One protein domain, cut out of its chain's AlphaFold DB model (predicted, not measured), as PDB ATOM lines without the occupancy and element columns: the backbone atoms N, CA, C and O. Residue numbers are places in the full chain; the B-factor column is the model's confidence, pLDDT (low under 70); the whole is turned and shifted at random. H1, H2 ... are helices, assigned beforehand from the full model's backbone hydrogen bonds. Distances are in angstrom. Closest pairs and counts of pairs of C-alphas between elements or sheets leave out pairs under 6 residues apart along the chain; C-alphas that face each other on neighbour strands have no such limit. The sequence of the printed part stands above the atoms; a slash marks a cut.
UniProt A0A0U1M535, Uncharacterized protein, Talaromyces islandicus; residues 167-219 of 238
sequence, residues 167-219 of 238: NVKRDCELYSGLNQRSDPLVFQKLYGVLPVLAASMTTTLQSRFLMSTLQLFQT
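Overview. This is residues 167 to 219 of the 238 residues of an uncharacterized protein of Talaromyces islandicus (UniProt A0A0U1M535). One long helix, H4, lies at one end of a small cluster of three short helices, H1, H2 and H3, and is joined to that cluster by few contacts, chiefly between its first residues and H1. The centres of the three short helices make a triangle, and at the end of the domain away from H4 the link of residues 174 to 183 loops out past Leu 178 and folds back from H1 to H2. The printed part has 53 residues, with four named helices in the order H1, H2, H3, H4 and no named strand, and its class is all helix. The whole is compact, with a radius of gyration of the C-alphas of 11.1 A, yet elongated in outline, with spans of 35 by 22 by 13 A.

Along the chain. H4, the longest helix, is residues 204 to 219 and measures 22.8 A from its first C-alpha, at (-43.798, -53.671, -17.718), to its last, at (-26.815, -46.485, -4.383). H1 is residues 168 to 173, 8.7 A long, and begins with C-alpha 168 at (-43.263, -45.059, -15.036). H2 is residues 184 to 191, 10.5 A long. H3 is residues 195 to 199, 6.2 A long.

Arrangement. H4 only just touches H1, with 3 pairs of C-alphas within 8 A, and it does this with residues 204 to 207 alone. The closest C-alphas of the two are those of Val 168 and Ser 207, 6.6 A apart. Their lines stand at a steep tilt of 63 degrees, and they run opposite ways. H4 and H2 are close but not clearly touching, with the C-alphas of Tyr 191 and Met 211 closest at 7.3 A, and stand about perpendicular at 80 degrees. H3 and H4 are only just apart, their closest C-alphas being 8.2 A from each other. H1 touches H3, and the closest C-alphas are those of Cys 172 and Pro 195, 5.0 A apart. H2 and H3 only just touch, with 3 pairs of C-alphas within 8 A, the closest being those of Pro 184 and Pro 195 at 6.5 A. H1 and H2 are close but not clearly touching, with the C-alphas of Val 168 and Tyr 191 closest at 6.8 A, at a shallow tilt of 24 degrees, opposite ways. In H1, H2, H3 and H4 every O i to N i+4 pair is within hydrogen-bond range.

Size, cuts and confidence. The two C-alphas farthest apart in the domain are those of Leu 178 and Thr 219, at 36.4 A. The printed part runs from residue 167 to residue 219 with no cut. The links H2 to H3 and H3 to H4 are tight, the link H1 to H2 is short with 10 residues, and no link is long. The mean pLDDT of the printed part is 78.2, and residues 202 to 219, of which 204 to 219 belong to H4, are under 70.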
ATOM      1  N   ASN A 167     -44.920 -46.600 -11.245       75.62
ATOM      2  CA  ASN A 167     -45.272 -47.170 -12.523       75.62
ATOM      3  C   ASN A 167     -44.991 -46.106 -13.580       75.62
ATOM      4  O   ASN A 167     -45.894 -45.388 -13.979       75.62
ATOM      5  N   VAL A 168     -43.733 -46.027 -14.026       81.44
ATOM      6  CA  VAL A 168     -43.263 -45.059 -15.036       81.44
ATOM      7  C   VAL A 168     -44.213 -44.944 -16.233       81.44
ATOM      8  O   VAL A 168     -44.379 -43.862 -16.778       81.44
ATOM      9  N   LYS A 169     -44.890 -46.037 -16.609       83.38
ATOM     10  CA  LYS A 169     -45.882 -46.037 -17.683       83.38
ATOM     11  C   LYS A 169     -47.173 -45.319 -17.282       83.38
ATOM     12  O   LYS A 169     -47.626 -44.461 -18.024       83.38
ATOM     13  N   ARG A 170     -47.735 -45.620 -16.108       82.38
ATOM     14  CA  ARG A 170     -48.917 -44.907 -15.581       82.38
ATOM     15  C   ARG A 170     -48.618 -43.444 -15.284       82.38
ATOM     16  O   ARG A 170     -49.410 -42.580 -15.623       82.38
ATOM     17  N   ASP A 171     -47.467 -43.153 -14.702       85.88
ATOM     18  CA  ASP A 171     -47.096 -41.786 -14.351       85.88
ATOM     19  C   ASP A 171     -46.782 -40.961 -15.613       85.88
ATOM     20  O   ASP A 171     -46.981 -39.750 -15.622       85.88
ATOM     21  N   CYS A 172     -46.349 -41.607 -16.704       90.50
ATOM     22  CA  CYS A 172     -46.216 -40.983 -18.020       90.50
ATOM     23  C   CYS A 172     -47.574 -40.556 -18.594       90.50
ATOM     24  O   CYS A 172     -47.641 -39.522 -19.255       90.50
ATOM     25  N   GLU A 173     -48.647 -41.315 -18.347       89.62
ATOM     26  CA  GLU A 173     -50.002 -40.963 -18.805       89.62
ATOM     27  C   GLU A 173     -50.462 -39.621 -18.209       89.62
ATOM     28  O   GLU A 173     -51.278 -38.941 -18.808       89.62
ATOM     29  N   LEU A 174     -49.893 -39.165 -17.085       89.94
ATOM     30  CA  LEU A 174     -50.190 -37.837 -16.525       89.94
ATOM     31  C   LEU A 174     -49.625 -36.678 -17.360       89.94
ATOM     32  O   LEU A 174     -50.000 -35.527 -17.140       89.94
ATOM     33  N   TYR A 175     -48.704 -36.955 -18.282       93.81
ATOM     34  CA  TYR A 175     -48.110 -35.971 -19.193       93.81
ATOM     35  C   TYR A 175     -48.754 -36.003 -20.584       93.81
ATOM     36  O   TYR A 175     -48.319 -35.270 -21.470       93.81
ATOM     37  N   SER A 176     -49.781 -36.832 -20.784       88.31
ATOM     38  CA  SER A 176     -50.553 -36.904 -22.021       88.31
ATOM     39  C   SER A 176     -52.060 -36.835 -21.735       88.31
ATOM     40  O   SER A 176     -52.570 -37.465 -20.820       88.31
ATOM     41  N   GLY A 177     -52.808 -36.068 -22.532       83.75
ATOM     42  CA  GLY A 177     -54.272 -35.993 -22.434       83.75
ATOM     43  C   GLY A 177     -54.814 -34.739 -21.738       83.75
ATOM     44  O   GLY A 177     -54.161 -33.698 -21.680       83.75
ATOM     45  N   LEU A 178     -56.064 -34.815 -21.270       73.00
ATOM     46  CA  LEU A 178     -56.769 -33.693 -20.640       73.00
ATOM     47  C   LEU A 178     -56.257 -33.490 -19.205       73.00
ATOM     48  O   LEU A 178     -56.199 -34.445 -18.435       73.00
ATOM     49  N   ASN A 179     -55.917 -32.248 -18.844       85.12
ATOM     50  CA  ASN A 179     -55.260 -31.875 -17.578       85.12
ATOM     51  C   ASN A 179     -53.835 -32.431 -17.411       85.12
ATOM     52  O   ASN A 179     -53.427 -32.810 -16.312       85.12
ATOM     53  N   GLN A 180     -53.070 -32.463 -18.507       91.88
ATOM     54  CA  GLN A 180     -51.676 -32.898 -18.489       91.88
ATOM     55  C   GLN A 180     -50.797 -32.041 -17.567       91.88
ATOM     56  O   GLN A 180     -50.925 -30.816 -17.482       91.88
ATOM     57  N   ARG A 181     -49.834 -32.701 -16.932       93.88
ATOM     58  CA  ARG A 181     -48.732 -32.052 -16.228       93.88
ATOM     59  C   ARG A 181     -47.809 -31.322 -17.208       93.88
ATOM     60  O   ARG A 181     -47.518 -31.821 -18.291       93.88
ATOM     61  N   SER A 182     -47.304 -30.159 -16.799       94.62
ATOM     62  CA  SER A 182     -46.426 -29.295 -17.606       94.62
ATOM     63  C   SER A 182     -44.962 -29.291 -17.145       94.62
ATOM     64  O   SER A 182     -44.178 -28.453 -17.586       94.62
ATOM     65  N   ASP A 183     -44.575 -30.207 -16.254       95.25
ATOM     66  CA  ASP A 183     -43.258 -30.261 -15.610       95.25
ATOM     67  C   ASP A 183     -42.447 -31.532 -15.961       95.25
ATOM     68  O   ASP A 183     -42.001 -32.256 -15.069       95.25
ATOM     69  N   PRO A 184     -42.189 -31.831 -17.253       92.31
ATOM     70  CA  PRO A 184     -41.566 -33.092 -17.685       92.31
ATOM     71  C   PRO A 184     -40.155 -33.319 -17.118       92.31
ATOM     72  O   PRO A 184     -39.698 -34.456 -17.024       92.31
ATOM     73  N   LEU A 185     -39.469 -32.253 -16.692       90.81
ATOM     74  CA  LEU A 185     -38.173 -32.345 -16.015       90.81
ATOM     75  C   LEU A 185     -38.274 -33.011 -14.637       90.81
ATOM     76  O   LEU A 185     -37.325 -33.666 -14.211       90.81
ATOM     77  N   VAL A 186     -39.405 -32.872 -13.938       87.81
ATOM     78  CA  VAL A 186     -39.645 -33.567 -12.664       87.81
ATOM     79  C   VAL A 186     -39.758 -35.066 -12.916       87.81
ATOM     80  O   VAL A 186     -39.106 -35.850 -12.230       87.81
ATOM     81  N   PHE A 187     -40.495 -35.461 -13.957       87.50
ATOM     82  CA  PHE A 187     -40.577 -36.855 -14.389       87.50
ATOM     83  C   PHE A 187     -39.209 -37.420 -14.783       87.50
ATOM     84  O   PHE A 187     -38.843 -38.503 -14.333       87.50
ATOM     85  N   GLN A 188     -38.415 -36.670 -15.554       86.19
ATOM     86  CA  GLN A 188     -37.064 -37.088 -15.934       86.19
ATOM     87  C   GLN A 188     -36.141 -37.242 -14.723       86.19
ATOM     88  O   GLN A 188     -35.380 -38.202 -14.662       86.19
ATOM     89  N   LYS A 189     -36.210 -36.339 -13.740       81.12
ATOM     90  CA  LYS A 189     -35.448 -36.479 -12.490       81.12
ATOM     91  C   LYS A 189     -35.892 -37.695 -11.677       81.12
ATOM     92  O   LYS A 189     -35.052 -38.345 -11.067       81.12
ATOM     93  N   LEU A 190     -37.191 -37.999 -11.678       79.00
ATOM     94  CA  LEU A 190     -37.763 -39.119 -10.933       79.00
ATOM     95  C   LEU A 190     -37.436 -40.478 -11.569       79.00
ATOM     96  O   LEU A 190     -37.100 -41.420 -10.860       79.00
ATOM     97  N   TYR A 191     -37.524 -40.574 -12.897       78.31
ATOM     98  CA  TYR A 191     -37.464 -41.840 -13.633       78.31
ATOM     99  C   TYR A 191     -36.256 -41.999 -14.557       78.31
ATOM    100  O   TYR A 191     -36.120 -43.035 -15.200       78.31
ATOM    101  N   GLY A 192     -35.400 -40.985 -14.684       82.19
ATOM    102  CA  GLY A 192     -34.237 -40.995 -15.577       82.19
ATOM    103  C   GLY A 192     -34.564 -40.923 -17.074       82.19
ATOM    104  O   GLY A 192     -33.651 -40.945 -17.896       82.19
ATOM    105  N   VAL A 193     -35.842 -40.828 -17.454       86.81
ATOM    106  CA  VAL A 193     -36.315 -40.819 -18.849       86.81
ATOM    107  C   VAL A 193     -37.389 -39.754 -19.052       86.81
ATOM    108  O   VAL A 193     -38.112 -39.418 -18.120       86.81
ATOM    109  N   LEU A 194     -37.511 -39.210 -20.265       91.69
ATOM    110  CA  LEU A 194     -38.587 -38.269 -20.597       91.69
ATOM    111  C   LEU A 194     -39.945 -38.993 -20.688       91.69
ATOM    112  O   LEU A 194     -39.972 -40.136 -21.155       91.69
ATOM    113  N   PRO A 195     -41.073 -38.335 -20.341       90.50
ATOM    114  CA  PRO A 195     -42.404 -38.941 -20.438       90.50
ATOM    115  C   PRO A 195     -42.698 -39.511 -21.830       90.50
ATOM    116  O   PRO A 195     -43.091 -40.661 -21.960       90.50
ATOM    117  N   VAL A 196     -42.396 -38.762 -22.895       91.00
ATOM    118  CA  VAL A 196     -42.626 -39.205 -24.285       91.00
ATOM    119  C   VAL A 196     -41.927 -40.536 -24.593       91.00
ATOM    120  O   VAL A 196     -42.491 -41.400 -25.258       91.00
ATOM    121  N   LEU A 197     -40.716 -40.736 -24.062       87.38
ATOM    122  CA  LEU A 197     -39.975 -41.982 -24.237       87.38
ATOM    123  C   LEU A 197     -40.576 -43.108 -23.386       87.38
ATOM    124  O   LEU A 197     -40.718 -44.232 -23.865       87.38
ATOM    125  N   ALA A 198     -40.990 -42.804 -22.153       86.19
ATOM    126  CA  ALA A 198     -41.690 -43.751 -21.288       86.19
ATOM    127  C   ALA A 198     -43.012 -44.253 -21.905       86.19
ATOM    128  O   ALA A 198     -43.321 -45.439 -21.785       86.19
ATOM    129  N   ALA A 199     -43.747 -43.399 -22.628       86.69
ATOM    130  CA  ALA A 199     -44.983 -43.771 -23.326       86.69
ATOM    131  C   ALA A 199     -44.756 -44.882 -24.362       86.69
ATOM    132  O   ALA A 199     -45.593 -45.767 -24.538       86.69
ATOM    133  N   SER A 200     -43.596 -44.852 -25.025       84.25
ATOM    134  CA  SER A 200     -43.210 -45.825 -26.052       84.25
ATOM    135  C   SER A 200     -42.756 -47.179 -25.489       84.25
ATOM    136  O   SER A 200     -42.555 -48.128 -26.246       84.25
ATOM    137  N   MET A 201     -42.622 -47.312 -24.163       82.25
ATOM    138  CA  MET A 201     -42.222 -48.567 -23.529       82.25
ATOM    139  C   MET A 201     -43.371 -49.588 -23.585       82.25
ATOM    140  O   MET A 201     -44.439 -49.438 -22.976       82.25
ATOM    141  N   THR A 202     -43.152 -50.673 -24.326       69.31
ATOM    142  CA  THR A 202     -44.194 -51.661 -24.639       69.31
ATOM    143  C   THR A 202     -44.440 -52.656 -23.508       69.31
ATOM    144  O   THR A 202     -45.550 -53.172 -23.395       69.31
ATOM    145  N   THR A 203     -43.472 -52.882 -22.609       63.97
ATOM    146  CA  THR A 203     -43.587 -53.910 -21.557       63.97
ATOM    147  C   THR A 203     -43.269 -53.403 -20.148       63.97
ATOM    148  O   THR A 203     -42.310 -52.672 -19.912       63.97
ATOM    149  N   THR A 204     -44.036 -53.881 -19.162       61.03
ATOM    150  CA  THR A 204     -43.798 -53.671 -17.718       61.03
ATOM    151  C   THR A 204     -42.473 -54.271 -17.228       61.03
ATOM    152  O   THR A 204     -41.980 -53.920 -16.157       61.03
ATOM    153  N   LEU A 205     -41.883 -55.182 -18.006       58.41
ATOM    154  CA  LEU A 205     -40.564 -55.764 -17.758       58.41
ATOM    155  C   LEU A 205     -39.441 -54.771 -18.080       58.41
ATOM    156  O   LEU A 205     -38.529 -54.617 -17.271       58.41
ATOM    157  N   GLN A 206     -39.547 -54.034 -19.193       62.91
ATOM    158  CA  GLN A 206     -38.593 -52.973 -19.538       62.91
ATOM    159  C   GLN A 206     -38.610 -51.848 -18.500       62.91
ATOM    160  O   GLN A 206     -37.545 -51.403 -18.082       62.91
ATOM    161  N   SER A 207     -39.789 -51.442 -18.016       58.31
ATOM    162  CA  SER A 207     -39.884 -50.426 -16.963       58.31
ATOM    163  C   SER A 207     -39.291 -50.897 -15.633       58.31
ATOM    164  O   SER A 207     -38.586 -50.139 -14.977       58.31
ATOM    165  N   ARG A 208     -39.532 -52.155 -15.234       61.59
ATOM    166  CA  ARG A 208     -38.956 -52.718 -13.999       61.59
ATOM    167  C   ARG A 208     -37.441 -52.866 -14.081       61.59
ATOM    168  O   ARG A 208     -36.761 -52.557 -13.109       61.59
ATOM    169  N   PHE A 209     -36.919 -53.285 -15.232       66.88
ATOM    170  CA  PHE A 209     -35.481 -53.386 -15.465       66.88
ATOM    171  C   PHE A 209     -34.803 -52.007 -15.389       66.88
ATOM    172  O   PHE A 209     -33.826 -51.842 -14.655       66.88
ATOM    173  N   LEU A 210     -35.375 -50.987 -16.038       65.50
ATOM    174  CA  LEU A 210     -34.884 -49.603 -15.970       65.50
ATOM    175  C   LEU A 210     -34.923 -49.035 -14.543       65.50
ATOM    176  O   LEU A 210     -33.950 -48.444 -14.091       65.50
ATOM    177  N   MET A 211     -35.995 -49.292 -13.787       65.25
ATOM    178  CA  MET A 211     -36.078 -48.863 -12.385       65.25
ATOM    179  C   MET A 211     -35.069 -49.584 -11.484       65.25
ATOM    180  O   MET A 211     -34.407 -48.939 -10.680       65.25
ATOM    181  N   SER A 212     -34.891 -50.901 -11.641       64.44
ATOM    182  CA  SER A 212     -33.909 -51.659 -10.849       64.44
ATOM    183  C   SER A 212     -32.468 -51.205 -11.106       64.44
ATOM    184  O   SER A 212     -31.675 -51.094 -10.174       64.44
ATOM    185  N   THR A 213     -32.144 -50.872 -12.358       62.31
ATOM    186  CA  THR A 213     -30.818 -50.382 -12.758       62.31
ATOM    187  C   THR A 213     -30.569 -48.943 -12.302       62.31
ATOM    188  O   THR A 213     -29.475 -48.646 -11.826       62.31
ATOM    189  N   LEU A 214     -31.584 -48.073 -12.335       62.12
ATOM    190  CA  LEU A 214     -31.514 -46.721 -11.762       62.12
ATOM    191  C   LEU A 214     -31.394 -46.719 -10.234       62.12
ATOM    192  O   LEU A 214     -30.684 -45.888  -9.673       62.12
ATOM    193  N   GLN A 215     -32.049 -47.654  -9.546       63.19
ATOM    194  CA  GLN A 215     -31.962 -47.765  -8.090       63.19
ATOM    195  C   GLN A 215     -30.577 -48.269  -7.650       63.19
ATOM    196  O   GLN A 215     -29.992 -47.720  -6.720       63.19
ATOM    197  N   LEU A 216     -30.000 -49.228  -8.386       59.00
ATOM    198  CA  LEU A 216     -28.592 -49.619  -8.245       59.00
ATOM    199  C   LEU A 216     -27.654 -48.421  -8.463       59.00
ATOM    200  O   LEU A 216     -26.721 -48.226  -7.682       59.00
ATOM    201  N   PHE A 217     -27.936 -47.578  -9.459       57.59
ATOM    202  CA  PHE A 217     -27.173 -46.364  -9.755       57.59
ATOM    203  C   PHE A 217     -27.247 -45.310  -8.638       57.59
ATOM    204  O   PHE A 217     -26.227 -44.757  -8.262       57.59
ATOM    205  N   GLN A 218     -28.413 -45.058  -8.037       54.84
ATOM    206  CA  GLN A 218     -28.517 -44.115  -6.909       54.84
ATOM    207  C   GLN A 218     -27.749 -44.586  -5.663       54.84
ATOM    208  O   GLN A 218     -27.325 -43.765  -4.854       54.84
ATOM    209  N   THR A 219     -27.561 -45.900  -5.510       57.12
ATOM    210  CA  THR A 219     -26.815 -46.485  -4.383       57.12
ATOM    211  C   THR A 219     -25.320 -46.660  -4.642       57.12
ATOM    212  O   THR A 219     -24.563 -46.906  -3.705       57.12
TER     213      THR A 219